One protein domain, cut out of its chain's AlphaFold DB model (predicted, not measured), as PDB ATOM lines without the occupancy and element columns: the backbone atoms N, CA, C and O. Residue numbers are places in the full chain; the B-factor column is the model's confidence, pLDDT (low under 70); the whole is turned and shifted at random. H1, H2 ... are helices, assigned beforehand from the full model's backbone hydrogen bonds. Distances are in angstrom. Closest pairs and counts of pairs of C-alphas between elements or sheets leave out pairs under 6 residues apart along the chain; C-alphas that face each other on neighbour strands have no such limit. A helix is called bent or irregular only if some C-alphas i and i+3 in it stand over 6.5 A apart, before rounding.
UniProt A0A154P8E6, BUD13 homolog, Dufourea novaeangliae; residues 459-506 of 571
ATOM      1  N   ASN A 459     -44.313 -25.323 -32.706       75.25
ATOM      2  CA  ASN A 459     -44.194 -26.543 -33.508       75.25
ATOM      3  C   ASN A 459     -42.870 -27.265 -33.211       75.25
ATOM      4  O   ASN A 459     -41.955 -27.251 -34.030       75.25
ATOM      5  N   LEU A 460     -42.784 -27.925 -32.049       69.25
ATOM      6  CA  LEU A 460     -41.568 -28.578 -31.532       69.25
ATOM      7  C   LEU A 460     -40.861 -29.492 -32.549       69.25
ATOM      8  O   LEU A 460     -39.637 -29.546 -32.579       69.25
ATOM      9  N   LYS A 461     -41.616 -30.205 -33.401       75.75
ATOM     10  CA  LYS A 461     -41.045 -31.068 -34.453       75.75
ATOM     11  C   LYS A 461     -40.326 -30.273 -35.550       75.75
ATOM     12  O   LYS A 461     -39.284 -30.716 -36.016       75.75
ATOM     13  N   ALA A 462     -40.873 -29.121 -35.945       77.94
ATOM     14  CA  ALA A 462     -40.268 -28.248 -36.949       77.94
ATOM     15  C   ALA A 462     -39.050 -27.515 -36.368       77.94
ATOM     16  O   ALA A 462     -37.988 -27.522 -36.977       77.94
ATOM     17  N   GLU A 463     -39.167 -26.991 -35.146       79.94
ATOM     18  CA  GLU A 463     -38.065 -26.337 -34.431       79.94
ATOM     19  C   GLU A 463     -36.884 -27.295 -34.187       79.94
ATOM     20  O   GLU A 463     -35.735 -26.918 -34.389       79.94
ATOM     21  N   ALA A 464     -37.148 -28.560 -33.839       82.19
ATOM     22  CA  ALA A 464     -36.106 -29.577 -33.690       82.19
ATOM     23  C   ALA A 464     -35.455 -29.991 -35.025       82.19
ATOM     24  O   ALA A 464     -34.276 -30.348 -35.039       82.19
ATOM     25  N   ALA A 465     -36.189 -29.956 -36.142       83.06
ATOM     26  CA  ALA A 465     -35.622 -30.192 -37.470       83.06
ATOM     27  C   ALA A 465     -34.727 -29.018 -37.903       83.06
ATOM     28  O   ALA A 465     -33.570 -29.226 -38.261       83.06
ATOM     29  N   GLU A 466     -35.218 -27.787 -37.759       85.38
ATOM     30  CA  GLU A 466     -34.475 -26.564 -38.070       85.38
ATOM     31  C   GLU A 466     -33.224 -26.408 -37.184       85.38
ATOM     32  O   GLU A 466     -32.168 -26.000 -37.664       85.38
ATOM     33  N   ALA A 467     -33.303 -26.786 -35.902       87.06
ATOM     34  CA  ALA A 467     -32.151 -26.816 -35.002       87.06
ATOM     35  C   ALA A 467     -31.077 -27.814 -35.466       87.06
ATOM     36  O   ALA A 467     -29.903 -27.458 -35.492       87.06
ATOM     37  N   ARG A 468     -31.466 -29.020 -35.908       88.81
ATOM     38  CA  ARG A 468     -30.531 -30.013 -36.474       88.81
ATOM     39  C   ARG A 468     -29.901 -29.550 -37.784       88.81
ATOM     40  O   ARG A 468     -28.745 -29.861 -38.045       88.81
ATOM     41  N   GLU A 469     -30.635 -28.825 -38.623       90.94
ATOM     42  CA  GLU A 469     -30.052 -28.216 -39.822       90.94
ATOM     43  C   GLU A 469     -29.063 -27.101 -39.478       90.94
ATOM     44  O   GLU A 469     -27.997 -27.031 -40.082       90.94
ATOM     45  N   LYS A 470     -29.383 -26.247 -38.498       92.12
ATOM     46  CA  LYS A 470     -28.463 -25.212 -38.004       92.12
ATOM     47  C   LYS A 470     -27.201 -25.824 -37.401       92.12
ATOM     48  O   LYS A 470     -26.118 -25.355 -37.721       92.12
ATOM     49  N   GLU A 471     -27.339 -26.883 -36.606       92.75
ATOM     50  CA  GLU A 471     -26.222 -27.648 -36.042       92.75
ATOM     51  C   GLU A 471     -25.329 -28.218 -37.152       92.75
ATOM     52  O   GLU A 471     -24.135 -27.953 -37.145       92.75
ATOM     53  N   LYS A 472     -25.895 -28.881 -38.173       95.56
ATOM     54  CA  LYS A 472     -25.128 -29.370 -39.336       95.56
ATOM     55  C   LYS A 472     -24.379 -28.256 -40.072       95.56
ATOM     56  O   LYS A 472     -23.191 -28.390 -40.350       95.56
ATOM     57  N   ARG A 473     -25.049 -27.133 -40.353       94.44
ATOM     58  CA  ARG A 473     -24.416 -25.969 -40.998       94.44
ATOM     59  C   ARG A 473     -23.305 -25.380 -40.123       94.44
ATOM     60  O   ARG A 473     -22.289 -24.950 -40.657       94.44
ATOM     61  N   GLN A 474     -23.470 -25.377 -38.798       92.00
ATOM     62  CA  GLN A 474     -22.421 -24.977 -37.858       92.00
ATOM     63  C   GLN A 474     -21.252 -25.964 -37.870       92.00
ATOM     64  O   GLN A 474     -20.128 -25.514 -38.049       92.00
ATOM     65  N   THR A 475     -21.482 -27.279 -37.812       92.94
ATOM     66  CA  THR A 475     -20.391 -28.266 -37.883       92.94
ATOM     67  C   THR A 475     -19.634 -28.196 -39.209       92.94
ATOM     68  O   THR A 475     -18.411 -28.233 -39.206       92.94
ATOM     69  N   GLU A 476     -20.318 -27.993 -40.341       94.06
ATOM     70  CA  GLU A 476     -19.665 -27.792 -41.644       94.06
ATOM     71  C   GLU A 476     -18.808 -26.516 -41.693       94.06
ATOM     72  O   GLU A 476     -17.768 -26.488 -42.355       94.06
ATOM     73  N   LEU A 477     -19.244 -25.437 -41.033       92.19
ATOM     74  CA  LEU A 477     -18.461 -24.207 -40.905       92.19
ATOM     75  C   LEU A 477     -17.271 -24.414 -39.962       92.19
ATOM     76  O   LEU A 477     -16.152 -24.056 -40.324       92.19
ATOM     77  N   ASP A 478     -17.482 -25.042 -38.809       89.56
ATOM     78  CA  ASP A 478     -16.444 -25.343 -37.822       89.56
ATOM     79  C   ASP A 478     -15.376 -26.287 -38.388       89.56
ATOM     80  O   ASP A 478     -14.192 -26.098 -38.123       89.56
ATOM     81  N   GLU A 479     -15.745 -27.252 -39.236       90.38
ATOM     82  CA  GLU A 479     -14.808 -28.107 -39.973       90.38
ATOM     83  C   GLU A 479     -13.962 -27.305 -40.974       90.38
ATOM     84  O   GLU A 479     -12.734 -27.454 -41.008       90.38
ATOM     85  N   LYS A 480     -14.586 -26.402 -41.747       88.06
ATOM     86  CA  LYS A 480     -13.880 -25.486 -42.664       88.06
ATOM     87  C   LYS A 480     -12.914 -24.582 -41.888       88.06
ATOM     88  O   LYS A 480     -11.734 -24.507 -42.236       88.06
ATOM     89  N   TYR A 481     -13.361 -23.979 -40.786       84.12
ATOM     90  CA  TYR A 481     -12.521 -23.157 -39.909       84.12
ATOM     91  C   TYR A 481     -11.420 -23.961 -39.207       84.12
ATOM     92  O   TYR A 481     -10.295 -23.477 -39.100       84.12
ATOM     93  N   ALA A 482     -11.675 -25.201 -38.787       87.75
ATOM     94  CA  ALA A 482     -10.666 -26.072 -38.188       87.75
ATOM     95  C   ALA A 482      -9.586 -26.489 -39.198       87.75
ATOM     96  O   ALA A 482      -8.421 -26.634 -38.811       87.75
ATOM     97  N   LYS A 483      -9.947 -26.653 -40.479       83.56
ATOM     98  CA  LYS A 483      -9.010 -26.901 -41.587       83.56
ATOM     99  C   LYS A 483      -8.226 -25.650 -41.993       83.56
ATOM    100  O   LYS A 483      -7.095 -25.784 -42.438       83.56
ATOM    101  N   TRP A 484      -8.777 -24.447 -41.821       80.56
ATOM    102  CA  TRP A 484      -8.057 -23.190 -42.075       80.56
ATOM    103  C   TRP A 484      -7.178 -22.734 -40.901       80.56
ATOM    104  O   TRP A 484      -6.080 -22.226 -41.118       80.56
ATOM    105  N   GLY A 485      -7.612 -22.946 -39.654       80.19
ATOM    106  CA  GLY A 485      -6.852 -22.591 -38.449       80.19
ATOM    107  C   GLY A 485      -5.638 -23.491 -38.193       80.19
ATOM    108  O   GLY A 485      -4.677 -23.074 -37.547       80.19
ATOM    109  N   LYS A 486      -5.648 -24.720 -38.724       78.69
ATOM    110  CA  LYS A 486      -4.482 -25.609 -38.796       78.69
ATOM    111  C   LYS A 486      -3.851 -25.416 -40.172       78.69
ATOM    112  O   LYS A 486      -4.426 -25.852 -41.159       78.69
ATOM    113  N   GLY A 487      -2.698 -24.747 -40.252       86.00
ATOM    114  CA  GLY A 487      -2.102 -24.388 -41.546       86.00
ATOM    115  C   GLY A 487      -1.943 -25.604 -42.465       86.00
ATOM    116  O   GLY A 487      -1.446 -26.630 -42.010       86.00
ATOM    117  N   LEU A 488      -2.350 -25.487 -43.738       80.00
ATOM    118  CA  LEU A 488      -2.499 -26.615 -44.680       80.00
ATOM    119  C   LEU A 488      -1.306 -27.581 -44.668       80.00
ATOM    120  O   LEU A 488      -1.486 -28.774 -44.437       80.00
ATOM    121  N   LYS A 489      -0.087 -27.041 -44.779       85.06
ATOM    122  CA  LYS A 489       1.150 -27.826 -44.724       85.06
ATOM    123  C   LYS A 489       1.307 -28.641 -43.429       85.06
ATOM    124  O   LYS A 489       1.808 -29.746 -43.470       85.06
ATOM    125  N   GLN A 490       0.853 -28.153 -42.274       88.38
ATOM    126  CA  GLN A 490       0.919 -28.903 -41.006       88.38
ATOM    127  C   GLN A 490      -0.083 -30.065 -40.933       88.38
ATOM    128  O   GLN A 490       0.059 -30.949 -40.083       88.38
ATOM    129  N   VAL A 491      -1.141 -30.023 -41.746       89.00
ATOM    130  CA  VAL A 491      -2.107 -31.118 -41.889       89.00
ATOM    131  C   VAL A 491      -1.530 -32.157 -42.846       89.00
ATOM    132  O   VAL A 491      -1.415 -33.315 -42.459       89.00
ATOM    133  N   GLU A 492      -1.056 -31.719 -44.011       91.12
ATOM    134  CA  GLU A 492      -0.343 -32.529 -45.010       91.12
ATOM    135  C   GLU A 492       0.876 -33.247 -44.399       91.12
ATOM    136  O   GLU A 492       0.876 -34.472 -44.318       91.12
ATOM    137  N   ASP A 493       1.809 -32.506 -43.785       93.69
ATOM    138  CA  ASP A 493       2.982 -33.023 -43.057       93.69
ATOM    139  C   ASP A 493       2.609 -34.031 -41.940       93.69
ATOM    140  O   ASP A 493       3.486 -34.751 -41.455       93.69
ATOM    141  N   ARG A 494       1.366 -34.030 -41.425       92.94
ATOM    142  CA  ARG A 494       0.880 -35.012 -40.432       92.94
ATOM    143  C   ARG A 494       0.288 -36.234 -41.125       92.94
ATOM    144  O   ARG A 494       0.525 -37.344 -40.665       92.94
ATOM    145  N   GLU A 495      -0.508 -36.038 -42.168       95.31
ATOM    146  CA  GLU A 495      -1.114 -37.124 -42.936       95.31
ATOM    147  C   GLU A 495      -0.060 -37.957 -43.667       95.31
ATOM    148  O   GLU A 495      -0.184 -39.176 -43.692       95.31
ATOM    149  N   GLU A 496       0.988 -37.327 -44.203       95.50
ATOM    150  CA  GLU A 496       2.166 -38.012 -44.748       95.50
ATOM    151  C   GLU A 496       2.860 -38.842 -43.670       95.50
ATOM    152  O   GLU A 496       2.939 -40.055 -43.817       95.50
ATOM    153  N   LYS A 497       3.218 -38.246 -42.523       96.25
ATOM    154  CA  LYS A 497       3.833 -38.996 -41.411       96.25
ATOM    155  C   LYS A 497       2.985 -40.173 -40.939       96.25
ATOM    156  O   LYS A 497       3.532 -41.228 -40.679       96.25
ATOM    157  N   LEU A 498       1.660 -40.029 -40.861       96.81
ATOM    158  CA  LEU A 498       0.783 -41.148 -40.500       96.81
ATOM    159  C   LEU A 498       0.767 -42.252 -41.567       96.81
ATOM    160  O   LEU A 498       0.659 -43.421 -41.210       96.81
ATOM    161  N   LYS A 499       0.861 -41.910 -42.859       96.31
ATOM    162  CA  LYS A 499       0.982 -42.897 -43.945       96.31
ATOM    163  C   LYS A 499       2.340 -43.596 -43.897       96.31
ATOM    164  O   LYS A 499       2.367 -44.817 -43.992       96.31
ATOM    165  N   ASP A 500       3.417 -42.842 -43.694       93.81
ATOM    166  CA  ASP A 500       4.784 -43.357 -43.577       93.81
ATOM    167  C   ASP A 500       4.930 -44.253 -42.339       93.81
ATOM    168  O   ASP A 500       5.361 -45.393 -42.472       93.81
ATOM    169  N   ASP A 501       4.465 -43.809 -41.165       95.56
ATOM    170  CA  ASP A 501       4.443 -44.593 -39.922       95.56
ATOM    171  C   ASP A 501       3.675 -45.914 -40.126       95.56
ATOM    172  O   ASP A 501       4.165 -46.984 -39.766       95.56
ATOM    173  N   LEU A 502       2.480 -45.872 -40.735       96.25
ATOM    174  CA  LEU A 502       1.696 -47.078 -41.044       96.25
ATOM    175  C   LEU A 502       2.411 -47.993 -42.048       96.25
ATOM    176  O   LEU A 502       2.327 -49.218 -41.928       96.25
ATOM    177  N   TYR A 503       3.111 -47.416 -43.023       92.62
ATOM    178  CA  TYR A 503       3.859 -48.158 -44.027       92.62
ATOM    179  C   TYR A 503       5.085 -48.850 -43.416       92.62
ATOM    180  O   TYR A 503       5.236 -50.064 -43.570       92.62
ATOM    181  N   GLU A 504       5.892 -48.133 -42.632       90.38
ATOM    182  CA  GLU A 504       7.023 -48.684 -41.880       90.38
ATOM    183  C   GLU A 504       6.572 -49.742 -40.863       90.38
ATOM    184  O   GLU A 504       7.175 -50.811 -40.790       90.38
ATOM    185  N   MET A 505       5.465 -49.514 -40.143       93.38
ATOM    186  CA  MET A 505       4.875 -50.501 -39.226       93.38
ATOM    187  C   MET A 505       4.389 -51.774 -39.934       93.38
ATOM    188  O   MET A 505       4.365 -52.838 -39.314       93.38
ATOM    189  N   SER A 506       3.991 -51.685 -41.206       92.75
ATOM    190  CA  SER A 506       3.599 -52.850 -42.012       92.75
ATOM    191  C   SER A 506       4.793 -53.637 -42.563       92.75
ATOM    192  O   SER A 506       4.640 -54.788 -42.984       92.75
TER     193      SER A 506
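AT A GLANCE: This is residues 459 to 506 of the 571 residues of the protein "BUD13 homolog" of Dufourea novaeangliae (UniProt A0A154P8E6). Two helices, H1 and then the shorter H2, meet at their ends in an open L, with no third part filling the corner. The printed part has 48 residues with these two named helices and no named strand, and its class is all helix. It is extended, with a radius of gyration of the C-alphas of 18.0 A and spans of 56 by 25 by 6 A.

HOW THE PARTS SIT: H1, residues 460 to 485, and H2, residues 488 to 506, meet only through their link, a tight one of 2 residues. Residues 459 to 482, 484 to 490 and 492 to 506 stand free. In H1 every O i to N i+4 pair is within hydrogen-bond range; in H2, 13 of 15 are.

IN THESE COORDINATES: H1 begins at C-alpha 460, (-41.568, -28.578, -31.532), and spans 35.9 A to C-alpha 485, (-6.852, -22.591, -38.449), running mainly toward higher x. H2 spans 27.1 A, running mainly toward lower y, and ends at C-alpha 506, (3.599, -52.850, -42.012). Neither helix is bent.

THE WHOLE: The two C-alphas farthest apart, those of Asn 459 and Glu 504, are 56.4 A apart. The printed part has no cut. Its mean pLDDT is 88.5, and one residue, Leu 460, is under 70.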